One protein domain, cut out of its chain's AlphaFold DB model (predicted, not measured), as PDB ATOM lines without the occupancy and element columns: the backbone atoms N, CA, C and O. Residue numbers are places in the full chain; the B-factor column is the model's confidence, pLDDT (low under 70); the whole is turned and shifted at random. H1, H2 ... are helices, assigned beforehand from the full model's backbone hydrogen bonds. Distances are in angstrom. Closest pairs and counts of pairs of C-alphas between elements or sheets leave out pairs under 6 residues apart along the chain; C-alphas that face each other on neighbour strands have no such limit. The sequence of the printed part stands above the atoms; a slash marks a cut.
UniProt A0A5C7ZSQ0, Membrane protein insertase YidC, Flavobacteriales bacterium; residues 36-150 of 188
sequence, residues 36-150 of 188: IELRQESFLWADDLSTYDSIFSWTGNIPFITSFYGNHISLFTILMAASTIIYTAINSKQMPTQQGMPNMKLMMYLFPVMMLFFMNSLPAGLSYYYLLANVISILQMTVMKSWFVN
ATOM      1  N   ILE A  36     128.245 -49.349 -15.665       78.25
ATOM      2  CA  ILE A  36     127.596 -50.654 -15.874       78.25
ATOM      3  C   ILE A  36     126.086 -50.553 -15.635       78.25
ATOM      4  O   ILE A  36     125.323 -51.206 -16.333       78.25
ATOM      5  N   GLU A  37     125.665 -49.689 -14.711       80.88
ATOM      6  CA  GLU A  37     124.256 -49.462 -14.361       80.88
ATOM      7  C   GLU A  37     123.427 -48.884 -15.509       80.88
ATOM      8  O   GLU A  37     122.220 -49.039 -15.514       80.88
ATOM      9  N   LEU A  38     124.055 -48.223 -16.486       78.25
ATOM     10  CA  LEU A  38     123.358 -47.645 -17.640       78.25
ATOM     11  C   LEU A  38     123.259 -48.618 -18.823       78.25
ATOM     12  O   LEU A  38     122.681 -48.264 -19.849       78.25
ATOM     13  N   ARG A  39     123.847 -49.818 -18.714       79.75
ATOM     14  CA  ARG A  39     123.751 -50.844 -19.756       79.75
ATOM     15  C   ARG A  39     122.385 -51.500 -19.709       79.75
ATOM     16  O   ARG A  39     121.998 -52.006 -18.664       79.75
ATOM     17  N   GLN A  40     121.720 -51.555 -20.859       81.12
ATOM     18  CA  GLN A  40     120.385 -52.143 -21.022       81.12
ATOM     19  C   GLN A  40     119.281 -51.465 -20.202       81.12
ATOM     20  O   GLN A  40     118.187 -52.012 -20.072       81.12
ATOM     21  N   GLU A  41     119.546 -50.274 -19.666       85.69
ATOM     22  CA  GLU A  41     118.508 -49.462 -19.046       85.69
ATOM     23  C   GLU A  41     117.758 -48.691 -20.124       85.69
ATOM     24  O   GLU A  41     118.354 -47.945 -20.911       85.69
ATOM     25  N   SER A  42     116.439 -48.867 -20.129       84.88
ATOM     26  CA  SER A  42     115.548 -48.199 -21.070       84.88
ATOM     27  C   SER A  42     115.090 -46.855 -20.513       84.88
ATOM     28  O   SER A  42     114.789 -46.702 -19.327       84.88
ATOM     29  N   PHE A  43     115.031 -45.842 -21.375       82.62
ATOM     30  CA  PHE A  43     114.545 -44.523 -21.001       82.62
ATOM     31  C   PHE A  43     113.819 -43.844 -22.159       82.62
ATOM     32  O   PHE A  43     114.383 -43.600 -23.228       82.62
ATOM     33  N   LEU A  44     112.559 -43.477 -21.904       86.62
ATOM     34  CA  LEU A  44     111.619 -42.922 -22.880       86.62
ATOM     35  C   LEU A  44     111.416 -43.850 -24.090       86.62
ATOM     36  O   LEU A  44     110.578 -44.741 -24.027       86.62
ATOM     37  N   TRP A  45     112.140 -43.612 -25.183       82.44
ATOM     38  CA  TRP A  45     112.065 -44.377 -26.434       82.44
ATOM     39  C   TRP A  45     113.376 -45.096 -26.771       82.44
ATOM     40  O   TRP A  45     113.414 -45.815 -27.762       82.44
ATOM     41  N   ALA A  46     114.443 -44.882 -25.994       82.94
ATOM     42  CA  ALA A  46     115.676 -45.640 -26.152       82.94
ATOM     43  C   ALA A  46     115.622 -46.879 -25.265       82.94
ATOM     44  O   ALA A  46     115.392 -46.773 -24.058       82.94
ATOM     45  N   ASP A  47     115.881 -48.035 -25.864       79.69
ATOM     46  CA  ASP A  47     115.892 -49.318 -25.161       79.69
ATOM     47  C   ASP A  47     117.179 -49.535 -24.344       79.69
ATOM     48  O   ASP A  47     117.178 -50.315 -23.396       79.69
ATOM     49  N   ASP A  48     118.267 -48.835 -24.683       80.44
ATOM     50  CA  ASP A  48     119.550 -48.908 -23.974       80.44
ATOM     51  C   ASP A  48     120.267 -47.543 -23.990       80.44
ATOM     52  O   ASP A  48     120.603 -46.993 -25.042       80.44
ATOM     53  N   LEU A  49     120.508 -46.985 -22.801       81.44
ATOM     54  CA  LEU A  49     121.203 -45.709 -22.591       81.44
ATOM     55  C   LEU A  49     122.715 -45.763 -22.872       81.44
ATOM     56  O   LEU A  49     123.331 -44.714 -23.115       81.44
ATOM     57  N   SER A  50     123.322 -46.951 -22.816       79.50
ATOM     58  CA  SER A  50     124.757 -47.167 -23.030       79.50
ATOM     59  C   SER A  50     125.134 -47.294 -24.508       79.50
ATOM     60  O   SER A  50     126.283 -47.025 -24.874       79.50
ATOM     61  N   THR A  51     124.175 -47.649 -25.364       80.19
ATOM     62  CA  THR A  51     124.328 -47.685 -26.823       80.19
ATOM     63  C   THR A  51     123.640 -46.492 -27.475       80.19
ATOM     64  O   THR A  51     123.033 -45.661 -26.805       80.19
ATOM     65  N   TYR A  52     123.780 -46.344 -28.792       79.44
ATOM     66  CA  TYR A  52     123.006 -45.352 -29.532       79.44
ATOM     67  C   TYR A  52     121.524 -45.748 -29.575       79.44
ATOM     68  O   TYR A  52     121.178 -46.925 -29.489       79.44
ATOM     69  N   ASP A  53     120.665 -44.748 -29.730       82.69
ATOM     70  CA  ASP A  53     119.230 -44.919 -29.957       82.69
ATOM     71  C   ASP A  53     118.978 -45.042 -31.471       82.69
ATOM     72  O   ASP A  53     119.659 -44.396 -32.267       82.69
ATOM     73  N   SER A  54     118.025 -45.865 -31.904       80.00
ATOM     74  CA  SER A  54     117.731 -46.045 -33.330       80.00
ATOM     75  C   SER A  54     116.232 -46.140 -33.586       80.00
ATOM     76  O   SER A  54     115.645 -47.213 -33.480       80.00
ATOM     77  N   ILE A  55     115.622 -45.028 -34.003       79.19
ATOM     78  CA  ILE A  55     114.211 -45.019 -34.429       79.19
ATOM     79  C   ILE A  55     114.064 -45.520 -35.865       79.19
ATOM     80  O   ILE A  55     113.090 -46.184 -36.212       79.19
ATOM     81  N   PHE A  56     115.033 -45.191 -36.717       75.94
ATOM     82  CA  PHE A  56     115.054 -45.625 -38.106       75.94
ATOM     83  C   PHE A  56     116.448 -46.127 -38.454       75.94
ATOM     84  O   PHE A  56     117.415 -45.370 -38.372       75.94
ATOM     85  N   SER A  57     116.546 -47.395 -38.837       74.38
ATOM     86  CA  SER A  57     117.777 -48.028 -39.309       74.38
ATOM     87  C   SER A  57     117.588 -48.528 -40.735       74.38
ATOM     88  O   SER A  57     116.583 -49.177 -41.027       74.38
ATOM     89  N   TRP A  58     118.550 -48.274 -41.618       75.00
ATOM     90  CA  TRP A  58     118.554 -48.801 -42.981       75.00
ATOM     91  C   TRP A  58     119.741 -49.746 -43.206       75.00
ATOM     92  O   TRP A  58     120.798 -49.609 -42.602       75.00
ATOM     93  N   THR A  59     119.591 -50.707 -44.117       64.12
ATOM     94  CA  THR A  59     120.655 -51.677 -44.460       64.12
ATOM     95  C   THR A  59     121.370 -51.337 -45.777       64.12
ATOM     96  O   THR A  59     122.409 -51.909 -46.092       64.12
ATOM     97  N   GLY A  60     120.847 -50.386 -46.560       64.25
ATOM     98  CA  GLY A  60     121.472 -49.942 -47.809       64.25
ATOM     99  C   GLY A  60     122.735 -49.108 -47.573       64.25
ATOM    100  O   GLY A  60     122.704 -48.129 -46.838       64.25
ATOM    101  N   ASN A  61     123.849 -49.446 -48.220       61.53
ATOM    102  CA  ASN A  61     125.070 -48.641 -48.142       61.53
ATOM    103  C   ASN A  61     124.958 -47.444 -49.098       61.53
ATOM    104  O   ASN A  61     125.342 -47.524 -50.263       61.53
ATOM    105  N   ILE A  62     124.363 -46.348 -48.622       66.00
ATOM    106  CA  ILE A  62     124.362 -45.084 -49.361       66.00
ATOM    107  C   ILE A  62     125.760 -44.466 -49.198       66.00
ATOM    108  O   ILE A  62     126.160 -44.206 -48.052       66.00
ATOM    109  N   PRO A  63     126.508 -44.221 -50.294       57.41
ATOM    110  CA  PRO A  63     127.814 -43.575 -50.222       57.41
ATOM    111  C   PRO A  63     127.690 -42.217 -49.522       57.41
ATOM    112  O   PRO A  63     126.719 -41.495 -49.737       57.41
ATOM    113  N   PHE A  64     128.670 -41.861 -48.688       65.50
ATOM    114  CA  PHE A  64     128.713 -40.640 -47.862       65.50
ATOM    115  C   PHE A  64     127.863 -40.682 -46.577       65.50
ATOM    116  O   PHE A  64     128.414 -40.486 -45.496       65.50
ATOM    117  N   ILE A  65     126.564 -40.993 -46.634       64.19
ATOM    118  CA  ILE A  65     125.712 -40.987 -45.424       64.19
ATOM    119  C   ILE A  65     126.111 -42.123 -44.475       64.19
ATOM    120  O   ILE A  65     126.353 -41.885 -43.297       64.19
ATOM    121  N   THR A  66     126.304 -43.334 -45.000       62.69
ATOM    122  CA  THR A  66     126.734 -44.492 -44.198       62.69
ATOM    123  C   THR A  66     128.111 -44.270 -43.559       62.69
ATOM    124  O   THR A  66     128.339 -44.672 -42.422       62.69
ATOM    125  N   SER A  67     129.029 -43.598 -44.264       65.44
ATOM    126  CA  SER A  67     130.389 -43.333 -43.767       65.44
ATOM    127  C   SER A  67     130.465 -42.204 -42.736       65.44
ATOM    128  O   SER A  67     131.326 -42.271 -41.865       65.44
ATOM    129  N   PHE A  68     129.618 -41.173 -42.831       67.19
ATOM    130  CA  PHE A  68     129.689 -39.999 -41.945       67.19
ATOM    131  C   PHE A  68     128.608 -39.956 -40.861       67.19
ATOM    132  O   PHE A  68     128.843 -39.377 -39.806       67.19
ATOM    133  N   TYR A  69     127.435 -40.532 -41.113       69.56
ATOM    134  CA  TYR A  69     126.281 -40.493 -40.212       69.56
ATOM    135  C   TYR A  69     125.976 -41.854 -39.576       69.56
ATOM    136  O   TYR A  69     125.385 -41.915 -38.502       69.56
ATOM    137  N   GLY A  70     126.404 -42.945 -40.212       71.62
ATOM    138  CA  GLY A  70     125.978 -44.295 -39.863       71.62
ATOM    139  C   GLY A  70     124.673 -44.681 -40.558       71.62
ATOM    140  O   GLY A  70     124.145 -43.941 -41.386       71.62
ATOM    141  N   ASN A  71     124.182 -45.874 -40.234       76.69
ATOM    142  CA  ASN A  71     123.002 -46.484 -40.854       76.69
ATOM    143  C   ASN A  71     121.726 -46.324 -40.020       76.69
ATOM    144  O   ASN A  71     120.695 -46.915 -40.339       76.69
ATOM    145  N   HIS A  72     121.790 -45.557 -38.936       79.62
ATOM    146  CA  HIS A  72     120.680 -45.325 -38.023       79.62
ATOM    147  C   HIS A  72     120.469 -43.834 -37.787       79.62
ATOM    148  O   HIS A  72     121.361 -43.020 -38.001       79.62
ATOM    149  N   ILE A  73     119.275 -43.471 -37.343       81.50
ATOM    150  CA  ILE A  73     118.928 -42.126 -36.892       81.50
ATOM    151  C   ILE A  73     118.547 -42.217 -35.415       81.50
ATOM    152  O   ILE A  73     117.546 -42.857 -35.078       81.50
ATOM    153  N   SER A  74     119.314 -41.544 -34.556       86.44
ATOM    154  CA  SER A  74     118.982 -41.412 -33.132       86.44
ATOM    155  C   SER A  74     118.042 -40.223 -32.921       86.44
ATOM    156  O   SER A  74     118.315 -39.115 -33.390       86.44
ATOM    157  N   LEU A  75     116.943 -40.393 -32.183       86.81
ATOM    158  CA  LEU A  75     116.031 -39.271 -31.932       86.81
ATOM    159  C   LEU A  75     116.599 -38.311 -30.885       86.81
ATOM    160  O   LEU A  75     116.466 -37.094 -31.028       86.81
ATOM    161  N   PHE A  76     117.306 -38.828 -29.876       88.50
ATOM    162  CA  PHE A  76     117.967 -37.980 -28.880       88.50
ATOM    163  C   PHE A  76     118.977 -37.009 -29.497       88.50
ATOM    164  O   PHE A  76     119.067 -35.865 -29.052       88.50
ATOM    165  N   THR A  77     119.708 -37.414 -30.539       87.94
ATOM    166  CA  THR A  77     120.694 -36.542 -31.199       87.94
ATOM    167  C   THR A  77     120.020 -35.462 -32.037       87.94
ATOM    168  O   THR A  77     120.473 -34.317 -32.015       87.94
ATOM    169  N   ILE A  78     118.895 -35.773 -32.692       89.56
ATOM    170  CA  ILE A  78     118.061 -34.785 -33.394       89.56
ATOM    171  C   ILE A  78     117.512 -33.750 -32.413       89.56
ATOM    172  O   ILE A  78     117.643 -32.546 -32.646       89.56
ATOM    173  N   LEU A  79     116.921 -34.197 -31.303       90.00
ATOM    174  CA  LEU A  79     116.372 -33.294 -30.290       90.00
ATOM    175  C   LEU A  79     117.471 -32.433 -29.663       90.00
ATOM    176  O   LEU A  79     117.296 -31.225 -29.487       90.00
ATOM    177  N   MET A  80     118.629 -33.026 -29.372       91.25
ATOM    178  CA  MET A  80     119.791 -32.302 -28.871       91.25
ATOM    179  C   MET A  80     120.257 -31.238 -29.874       91.25
ATOM    180  O   MET A  80     120.433 -30.080 -29.489       91.25
ATOM    181  N   ALA A  81     120.365 -31.564 -31.163       90.50
ATOM    182  CA  ALA A  81     120.742 -30.598 -32.192       90.50
ATOM    183  C   ALA A  81     119.714 -29.464 -32.324       90.50
ATOM    184  O   ALA A  81     120.096 -28.292 -32.346       90.50
ATOM    185  N   ALA A  82     118.417 -29.783 -32.321       92.12
ATOM    186  CA  ALA A  82     117.343 -28.792 -32.341       92.12
ATOM    187  C   ALA A  82     117.418 -27.853 -31.124       92.12
ATOM    188  O   ALA A  82     117.396 -26.630 -31.279       92.12
ATOM    189  N   SER A  83     117.594 -28.404 -29.919       91.25
ATOM    190  CA  SER A  83     117.755 -27.607 -28.695       91.25
ATOM    191  C   SER A  83     119.006 -26.723 -28.739       91.25
ATOM    192  O   SER A  83     118.950 -25.555 -28.353       91.25
ATOM    193  N   THR A  84     120.111 -27.226 -29.295       90.56
ATOM    194  CA  THR A  84     121.359 -26.468 -29.450       90.56
ATOM    195  C   THR A  84     121.186 -25.322 -30.441       90.56
ATOM    196  O   THR A  84     121.655 -24.215 -30.182       90.56
ATOM    197  N   ILE A  85     120.479 -25.538 -31.555       90.88
ATOM    198  CA  ILE A  85     120.144 -24.486 -32.527       90.88
ATOM    199  C   ILE A  85     119.287 -23.400 -31.871       90.88
ATOM    200  O   ILE A  85     119.568 -22.217 -32.062       90.88
ATOM    201  N   ILE A  86     118.292 -23.766 -31.057       89.94
ATOM    202  CA  ILE A  86     117.454 -22.803 -30.323       89.94
ATOM    203  C   ILE A  86     118.295 -22.010 -29.316       89.94
ATOM    204  O   ILE A  86     118.263 -20.779 -29.320       89.94
ATOM    205  N   TYR A  87     119.094 -22.694 -28.492       88.06
ATOM    206  CA  TYR A  87     120.006 -22.063 -27.534       88.06
ATOM    207  C   TYR A  87     120.962 -21.079 -28.223       88.06
ATOM    208  O   TYR A  87     121.143 -19.939 -27.784       88.06
ATOM    209  N   THR A  88     121.516 -21.506 -29.356       86.06
ATOM    210  CA  THR A  88     122.410 -20.730 -30.211       86.06
ATOM    211  C   THR A  88     121.700 -19.518 -30.802       86.06
ATOM    212  O   THR A  88     122.239 -18.415 -30.769       86.06
ATOM    213  N   ALA A  89     120.468 -19.676 -31.288       85.19
ATOM    214  CA  ALA A  89     119.669 -18.584 -31.827       85.19
ATOM    215  C   ALA A  89     119.378 -17.514 -30.767       85.19
ATOM    216  O   ALA A  89     119.473 -16.321 -31.062       85.19
ATOM    217  N   ILE A  90     119.086 -17.919 -29.529       83.31
ATOM    218  CA  ILE A  90     118.846 -17.000 -28.410       83.31
ATOM    219  C   ILE A  90     120.139 -16.264 -28.024       83.31
ATOM    220  O   ILE A  90     120.129 -15.034 -27.935       83.31
ATOM    221  N   ASN A  91     121.262 -16.976 -27.880       78.31
ATOM    222  CA  ASN A  91     122.568 -16.377 -27.565       78.31
ATOM    223  C   ASN A  91     123.106 -15.482 -28.689       78.31
ATOM    224  O   ASN A  91     123.702 -14.438 -28.425       78.31
ATOM    225  N   SER A  92     122.839 -15.826 -29.951       74.81
ATOM    226  CA  SER A  92     123.288 -15.058 -31.121       74.81
ATOM    227  C   SER A  92     122.793 -13.615 -31.120       74.81
ATOM    228  O   SER A  92     123.472 -12.729 -31.633       74.81
ATOM    229  N   LYS A  93     121.616 -13.368 -30.528       69.00
ATOM    230  CA  LYS A  93     121.023 -12.029 -30.418       69.00
ATOM    231  C   LYS A  93     121.776 -11.136 -29.434       69.00
ATOM    232  O   LYS A  93     121.625  -9.921 -29.494       69.00
ATOM    233  N   GLN A  94     122.553 -11.725 -28.530       63.31
ATOM    234  CA  GLN A  94     123.312 -11.014 -27.503       63.31
ATOM    235  C   GLN A  94     124.779 -10.796 -27.892       63.31
ATOM    236  O   GLN A  94     125.465  -9.999 -27.256       63.31
ATOM    237  N   MET A  95     125.271 -11.468 -28.937       62.56
ATOM    238  CA  MET A  95     126.642 -11.284 -29.401       62.56
ATOM    239  C   MET A  95     126.767 -10.012 -30.255       62.56
ATOM    240  O   MET A  95     126.029  -9.858 -31.232       62.56
ATOM    241  N   PRO A  96     127.713  -9.106 -29.944       56.81
ATOM    242  CA  PRO A  96     127.972  -7.948 -30.784       56.81
ATOM    243  C   PRO A  96     128.530  -8.406 -32.135       56.81
ATOM    244  O   PRO A  96     129.535  -9.113 -32.205       56.81
ATOM    245  N   THR A  97     127.892  -7.987 -33.226       56.28
ATOM    246  CA  THR A  97     128.385  -8.190 -34.590       56.28
ATOM    247  C   THR A  97     129.705  -7.440 -34.765       56.28
ATOM    248  O   THR A  97     129.731  -6.223 -34.943       56.28
ATOM    249  N   GLN A  98     130.827  -8.156 -34.693       51.72
ATOM    250  CA  GLN A  98     132.140  -7.587 -34.972       51.72
ATOM    251  C   GLN A  98     132.262  -7.323 -36.483       51.72
ATOM    252  O   GLN A  98     132.083  -8.229 -37.299       51.72
ATOM    253  N   GLN A  99     132.548  -6.076 -36.867       43.06
ATOM    254  CA  GLN A  99     132.815  -5.714 -38.261       43.06
ATOM    255  C   GLN A  99     134.104  -6.410 -38.727       43.06
ATOM    256  O   GLN A  99     135.184  -6.095 -38.233       43.06
ATOM    257  N   GLY A 100     133.983  -7.371 -39.651       52.88
ATOM    258  CA  GLY A 100     135.130  -8.058 -40.259       52.88
ATOM    259  C   GLY A 100     134.905  -9.517 -40.673       52.88
ATOM    260  O   GLY A 100     135.666 -10.021 -41.488       52.88
ATOM    261  N   MET A 101     133.863 -10.197 -40.174       54.53
ATOM    262  CA  MET A 101     133.552 -11.581 -40.573       54.53
ATOM    263  C   MET A 101     132.062 -11.754 -40.904       54.53
ATOM    264  O   MET A 101     131.271 -12.148 -40.037       54.53
ATOM    265  N   PRO A 102     131.646 -11.472 -42.152       51.66
ATOM    266  CA  PRO A 102     130.316 -11.820 -42.629       51.66
ATOM    267  C   PRO A 102     130.247 -13.344 -42.787       51.66
ATOM    268  O   PRO A 102     130.578 -13.840 -43.849       51.66
ATOM    269  N   ASN A 103     129.959 -14.074 -41.696       64.88
ATOM    270  CA  ASN A 103     129.462 -15.470 -41.655       64.88
ATOM    271  C   ASN A 103     129.489 -16.124 -40.250       64.88
ATOM    272  O   ASN A 103     129.213 -17.317 -40.141       64.88
ATOM    273  N   MET A 104     129.738 -15.397 -39.147       70.38
ATOM    274  CA  MET A 104     129.729 -16.014 -37.799       70.38
ATOM    275  C   MET A 104     128.414 -16.731 -37.461       70.38
ATOM    276  O   MET A 104     128.439 -17.771 -36.813       70.38
ATOM    277  N   LYS A 105     127.269 -16.220 -37.940       67.69
ATOM    278  CA  LYS A 105     125.968 -16.880 -37.754       67.69
ATOM    279  C   LYS A 105     125.914 -18.240 -38.454       67.69
ATOM    280  O   LYS A 105     125.443 -19.197 -37.853       67.69
ATOM    281  N   LEU A 106     126.430 -18.336 -39.683       76.75
ATOM    282  CA  LEU A 106     126.479 -19.592 -40.432       76.75
ATOM    283  C   LEU A 106     127.370 -20.614 -39.720       76.75
ATOM    284  O   LEU A 106     126.943 -21.740 -39.514       76.75
ATOM    285  N   MET A 107     128.561 -20.202 -39.273       77.75
ATOM    286  CA  MET A 107     129.474 -21.068 -38.515       77.75
ATOM    287  C   MET A 107     128.818 -21.606 -37.232       77.75
ATOM    288  O   MET A 107     128.955 -22.780 -36.899       77.75
ATOM    289  N   MET A 108     128.070 -20.752 -36.530       78.38
ATOM    290  CA  MET A 108     127.439 -21.106 -35.262       78.38
ATOM    291  C   MET A 108     126.263 -22.077 -35.425       78.38
ATOM    292  O   MET A 108     126.064 -22.921 -34.560       78.38
ATOM    293  N   TYR A 109     125.514 -21.998 -36.531       81.69
ATOM    294  CA  TYR A 109     124.470 -22.977 -36.857       81.69
ATOM    295  C   TYR A 109     125.019 -24.244 -37.525       81.69
ATOM    296  O   TYR A 109     124.430 -25.310 -37.377       81.69
ATOM    297  N   LEU A 110     126.161 -24.162 -38.212       84.81
ATOM    298  CA  LEU A 110     126.815 -25.318 -38.827       84.81
ATOM    299  C   LEU A 110     127.397 -26.274 -37.777       84.81
ATOM    300  O   LEU A 110     127.321 -27.487 -37.945       84.81
ATOM    301  N   PHE A 111     127.950 -25.744 -36.683       85.19
ATOM    302  CA  PHE A 111     128.541 -26.547 -35.609       85.19
ATOM    303  C   PHE A 111     127.589 -27.601 -34.998       85.19
ATOM    304  O   PHE A 111     127.961 -28.773 -34.978       85.19
ATOM    305  N   PRO A 112     126.364 -27.265 -34.545       83.56
ATOM    306  CA  PRO A 112     125.437 -28.264 -34.010       83.56
ATOM    307  C   PRO A 112     124.965 -29.267 -35.066       83.56
ATOM    308  O   PRO A 112     124.721 -30.422 -34.735       83.56
ATOM    309  N   VAL A 113     124.891 -28.861 -36.339       85.81
ATOM    310  CA  VAL A 113     124.587 -29.781 -37.443       85.81
ATOM    311  C   VAL A 113     125.719 -30.791 -37.616       85.81
ATOM    312  O   VAL A 113     125.458 -31.982 -37.664       85.81
ATOM    313  N   MET A 114     126.978 -30.350 -37.622       84.38
ATOM    314  CA  MET A 114     128.148 -31.241 -37.652       84.38
ATOM    315  C   MET A 114     128.196 -32.175 -36.432       84.38
ATOM    316  O   MET A 114     128.509 -33.358 -36.559       84.38
ATOM    317  N   MET A 115     127.857 -31.658 -35.248       83.69
ATOM    318  CA  MET A 115     127.835 -32.427 -34.004       83.69
ATOM    319  C   MET A 115     126.748 -33.507 -34.006       83.69
ATOM    320  O   MET A 115     126.971 -34.572 -33.440       83.69
ATOM    321  N   LEU A 116     125.624 -33.283 -34.691       85.81
ATOM    322  CA  LEU A 116     124.597 -34.304 -34.909       85.81
ATOM    323  C   LEU A 116     125.158 -35.523 -35.655       85.81
ATOM    324  O   LEU A 116     124.882 -36.645 -35.244       85.81
ATOM    325  N   PHE A 117     125.999 -35.322 -36.678       83.56
ATOM    326  CA  PHE A 117     126.647 -36.439 -37.381       83.56
ATOM    327  C   PHE A 117     127.616 -37.207 -36.481       83.56
ATOM    328  O   PHE A 117     127.624 -38.433 -36.479       83.56
ATOM    329  N   PHE A 118     128.392 -36.491 -35.669       83.75
ATOM    330  CA  PHE A 118     129.355 -37.103 -34.757       83.75
ATOM    331  C   PHE A 118     128.691 -37.857 -33.593       83.75
ATOM    332  O   PHE A 118     129.115 -38.953 -33.234       83.75
ATOM    333  N   MET A 119     127.648 -37.280 -32.995       83.44
ATOM    334  CA  MET A 119     126.985 -37.841 -31.816       83.44
ATOM    335  C   MET A 119     126.004 -38.965 -32.131       83.44
ATOM    336  O   MET A 119     125.616 -39.682 -31.215       83.44
ATOM    337  N   ASN A 120     125.627 -39.152 -33.398       84.25
ATOM    338  CA  ASN A 120     124.729 -40.233 -33.799       84.25
ATOM    339  C   ASN A 120     125.283 -41.627 -33.467       84.25
ATOM    340  O   ASN A 120     124.523 -42.517 -33.110       84.25
ATOM    341  N   SER A 121     126.603 -41.802 -33.496       81.25
ATOM    342  CA  SER A 121     127.262 -43.071 -33.151       81.25
ATOM    343  C   SER A 121     127.679 -43.176 -31.677       81.25
ATOM    344  O   SER A 121     128.364 -44.128 -31.305       81.25
ATOM    345  N   LEU A 122     127.327 -42.195 -30.839       84.31
ATOM    346  CA  LEU A 122     127.658 -42.166 -29.410       84.31
ATOM    347  C   LEU A 122     126.483 -42.658 -28.545       84.31
ATOM    348  O   LEU A 122     125.350 -42.700 -29.024       84.31
ATOM    349  N   PRO A 123     126.725 -42.994 -27.259       85.25
ATOM    350  CA  PRO A 123     125.668 -43.429 -26.347       85.25
ATOM    351  C   PRO A 123     124.505 -42.434 -26.259       85.25
ATOM    352  O   PRO A 123     124.711 -41.222 -26.120       85.25
ATOM    353  N   ALA A 124     123.279 -42.952 -26.270       85.81
ATOM    354  CA  ALA A 124     122.046 -42.188 -26.150       85.81
ATOM    355  C   ALA A 124     122.009 -41.374 -24.849       85.81
ATOM    356  O   ALA A 124     121.577 -40.220 -24.868       85.81
ATOM    357  N   GLY A 125     122.557 -41.914 -23.753       85.19
ATOM    358  CA  GLY A 125     122.668 -41.213 -22.471       85.19
ATOM    359  C   GLY A 125     123.472 -39.911 -22.552       85.19
ATOM    360  O   GLY A 125     123.077 -38.902 -21.967       85.19
ATOM    361  N   LEU A 126     124.545 -39.882 -23.353       86.06
ATOM    362  CA  LEU A 126     125.329 -38.662 -23.565       86.06
ATOM    363  C   LEU A 126     124.503 -37.611 -24.321       86.06
ATOM    364  O   LEU A 126     124.464 -36.447 -23.928       86.06
ATOM    365  N   SER A 127     123.814 -38.018 -25.386       88.44
ATOM    366  CA  SER A 127     122.954 -37.134 -26.184       88.44
ATOM    367  C   SER A 127     121.772 -36.592 -25.374       88.44
ATOM    368  O   SER A 127     121.447 -35.405 -25.471       88.44
ATOM    369  N   TYR A 128     121.176 -37.426 -24.519       87.75
ATOM    370  CA  TYR A 128     120.125 -37.030 -23.586       87.75
ATOM    371  C   TYR A 128     120.625 -36.024 -22.543       87.75
ATOM    372  O   TYR A 128     119.973 -35.004 -22.312       87.75
ATOM    373  N   TYR A 129     121.811 -36.250 -21.965       88.88
ATOM    374  CA  TYR A 129     122.442 -35.296 -21.052       88.88
ATOM    375  C   TYR A 129     122.571 -33.906 -21.686       88.88
ATOM    376  O   TYR A 129     122.187 -32.908 -21.074       88.88
ATOM    377  N   TYR A 130     123.050 -33.830 -22.929       88.00
ATOM    378  CA  TYR A 130     123.172 -32.556 -23.638       88.00
ATOM    379  C   TYR A 130     121.826 -31.900 -23.931       88.00
ATOM    380  O   TYR A 130     121.698 -30.685 -23.783       88.00
ATOM    381  N   LEU A 131     120.817 -32.683 -24.319       90.44
ATOM    382  CA  LEU A 131     119.456 -32.182 -24.498       90.44
ATOM    383  C   LEU A 131     118.945 -31.531 -23.205       90.44
ATOM    384  O   LEU A 131     118.494 -30.386 -23.224       90.44
ATOM    385  N   LEU A 132     119.062 -32.234 -22.079       90.88
ATOM    386  CA  LEU A 132     118.605 -31.750 -20.780       90.88
ATOM    387  C   LEU A 132     119.403 -30.522 -20.321       90.88
ATOM    388  O   LEU A 132     118.812 -29.526 -19.902       90.88
ATOM    389  N   ALA A 133     120.728 -30.536 -20.482       90.00
ATOM    390  CA  ALA A 133     121.587 -29.396 -20.173       90.00
ATOM    391  C   ALA A 133     121.224 -28.154 -21.005       90.00
ATOM    392  O   ALA A 133     121.152 -27.050 -20.461       90.00
ATOM    393  N   ASN A 134     120.939 -28.315 -22.301       90.94
ATOM    394  CA  ASN A 134     120.505 -27.222 -23.169       90.94
ATOM    395  C   ASN A 134     119.143 -26.666 -22.750       90.94
ATOM    396  O   ASN A 134     118.981 -25.451 -22.675       90.94
ATOM    397  N   VAL A 135     118.172 -27.532 -22.446       91.50
ATOM    398  CA  VAL A 135     116.838 -27.113 -21.988       91.50
ATOM    399  C   VAL A 135     116.936 -26.328 -20.681       91.50
ATOM    400  O   VAL A 135     116.375 -25.235 -20.586       91.50
ATOM    401  N   ILE A 136     117.706 -26.825 -19.707       91.94
ATOM    402  CA  ILE A 136     117.955 -26.116 -18.446       91.94
ATOM    403  C   ILE A 136     118.659 -24.786 -18.708       91.94
ATOM    404  O   ILE A 136     118.260 -23.772 -18.148       91.94
ATOM    405  N   SER A 137     119.658 -24.755 -19.591       89.38
ATOM    406  CA  SER A 137     120.391 -23.525 -19.918       89.38
ATOM    407  C   SER A 137     119.489 -22.479 -20.572       89.38
ATOM    408  O   SER A 137     119.557 -21.300 -20.225       89.38
ATOM    409  N   ILE A 138     118.608 -22.894 -21.487       89.88
ATOM    410  CA  ILE A 138     117.604 -22.018 -22.100       89.88
ATOM    411  C   ILE A 138     116.664 -21.477 -21.021       89.88
ATOM    412  O   ILE A 138     116.436 -20.270 -20.979       89.88
ATOM    413  N   LEU A 139     116.156 -22.337 -20.135       90.56
ATOM    414  CA  LEU A 139     115.259 -21.941 -19.050       90.56
ATOM    415  C   LEU A 139     115.940 -20.980 -18.068       90.56
ATOM    416  O   LEU A 139     115.389 -19.936 -17.733       90.56
ATOM    417  N   GLN A 140     117.167 -21.279 -17.654       88.19
ATOM    418  CA  GLN A 140     117.957 -20.406 -16.793       88.19
ATOM    419  C   GLN A 140     118.170 -19.047 -17.465       88.19
ATOM    420  O   GLN A 140     117.991 -18.008 -16.838       88.19
ATOM    421  N   MET A 141     118.513 -19.031 -18.753       85.25
ATOM    422  CA  MET A 141     118.745 -17.804 -19.509       85.25
ATOM    423  C   MET A 141     117.476 -16.959 -19.665       85.25
ATOM    424  O   MET A 141     117.532 -15.738 -19.496       85.25
ATOM    425  N   THR A 142     116.332 -17.575 -19.973       86.25
ATOM    426  CA  THR A 142     115.054 -16.861 -20.113       86.25
ATOM    427  C   THR A 142     114.567 -16.320 -18.774       86.25
ATOM    428  O   THR A 142     114.139 -15.164 -18.716       86.25
ATOM    429  N   VAL A 143     114.705 -17.090 -17.691       88.44
ATOM    430  CA  VAL A 143     114.373 -16.652 -16.328       88.44
ATOM    431  C   VAL A 143     115.299 -15.523 -15.880       88.44
ATOM    432  O   VAL A 143     114.815 -14.472 -15.473       88.44
ATOM    433  N   MET A 144     116.620 -15.664 -16.030       85.25
ATOM    434  CA  MET A 144     117.571 -14.604 -15.670       85.25
ATOM    435  C   MET A 144     117.288 -13.310 -16.431       85.25
ATOM    436  O   MET A 144     117.245 -12.237 -15.829       85.25
ATOM    437  N   LYS A 145     117.042 -13.401 -17.744       81.88
ATOM    438  CA  LYS A 145     116.743 -12.225 -18.564       81.88
ATOM    439  C   LYS A 145     115.446 -11.535 -18.134       81.88
ATOM    440  O   LYS A 145     115.400 -10.312 -18.136       81.88
ATOM    441  N   SER A 146     114.406 -12.296 -17.806       79.88
ATOM    442  CA  SER A 146     113.093 -11.732 -17.472       79.88
ATOM    443  C   SER A 146     112.979 -11.244 -16.026       79.88
ATOM    444  O   SER A 146     112.278 -10.268 -15.788       79.88
ATOM    445  N   TRP A 147     113.669 -11.878 -15.073       78.12
ATOM    446  CA  TRP A 147     113.541 -11.564 -13.642       78.12
ATOM    447  C   TRP A 147     114.681 -10.708 -13.081       78.12
ATOM    448  O   TRP A 147     114.442  -9.881 -12.206       78.12
ATOM    449  N   PHE A 148     115.919 -10.884 -13.556       73.12
ATOM    450  CA  PHE A 148     117.101 -10.262 -12.934       73.12
ATOM    451  C   PHE A 148     117.715  -9.124 -13.760       73.12
ATOM    452  O   PHE A 148     118.347  -8.225 -13.200       73.12
ATOM    453  N   VAL A 149     117.540  -9.124 -15.084       75.38
ATOM    454  CA  VAL A 149     118.210  -8.165 -15.974       75.38
ATOM    455  C   VAL A 149     117.315  -6.954 -16.248       75.38
ATOM    456  O   VAL A 149     116.489  -6.956 -17.153       75.38
ATOM    457  N   ASN A 150     117.538  -5.870 -15.503       78.31
ATOM    458  CA  ASN A 150     116.973  -4.559 -15.827       78.31
ATOM    459  C   ASN A 150     117.856  -3.855 -16.867       78.31
ATOM    460  O   ASN A 150     118.816  -3.168 -16.506       78.31
TER     461      ASN A 150
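This is residues 36 to 150 of the 188 residues of the protein "Membrane protein insertase YidC" of Flavobacteriales bacterium (UniProt A0A5C7ZSQ0). From its first residue, the printed part winds through a long stretch without named elements, residues 36 to 64, and the short H1; together they lie across one end of a layer of three long helices, H3, H2 and H4, side by side with H2 in the middle. H3 runs against the other two, and the end of H4, residues 143 to 147, sticks out with the tail to residue 150. The 115 printed residues hold four named helices, in the order H1, H2, H3, H4, and no named strand; the class is all helix. The whole is loose, with a radius of gyration of the C-alphas of 17.1 A and spans of 51 by 35 by 20 A.

Look first at residues 56 to 57, which pair antiparallel with residues 72 to 73. H1, residues 65 to 68, is close to but not clearly touching H3, residues 104 to 119; their closest C-alphas, Phe 68 and Phe 117, are 6.5 A apart. H2, residues 75 to 92, and H3 form a helical hairpin: they touch, closest at the C-alphas of Ala 81 and Pro 112, 5.5 A, with a shallow tilt of 17 degrees, opposite ways. H2 also touches H4, residues 124 to 147, closest at the C-alphas of Met 80 and Leu 131, 4.4 A, with a shallow tilt of 28 degrees, the same way. H1 and H4 are apart. In H2 and H4 every O i to N i+4 pair is within hydrogen-bond range, in H3 9 of 12, and H1 is too short for such a pair.

Find C-alpha 65 at (125.712, -40.987, -45.424), where H1 begins. H2 measures 25.3 A from C-alpha 75 to 92, and H3 22.8 A from 104 to 119. H4 runs 34.2 A to C-alpha 147 at (113.541, -11.564, -13.642).

The C-alphas farthest apart, Gly 60 and Asn 150, are 55.7 A apart. The printed part has no cut, and the link from H2 to H3 is long. Confidence is under 70 at residues 59 to 69, 93 to 103 and 105.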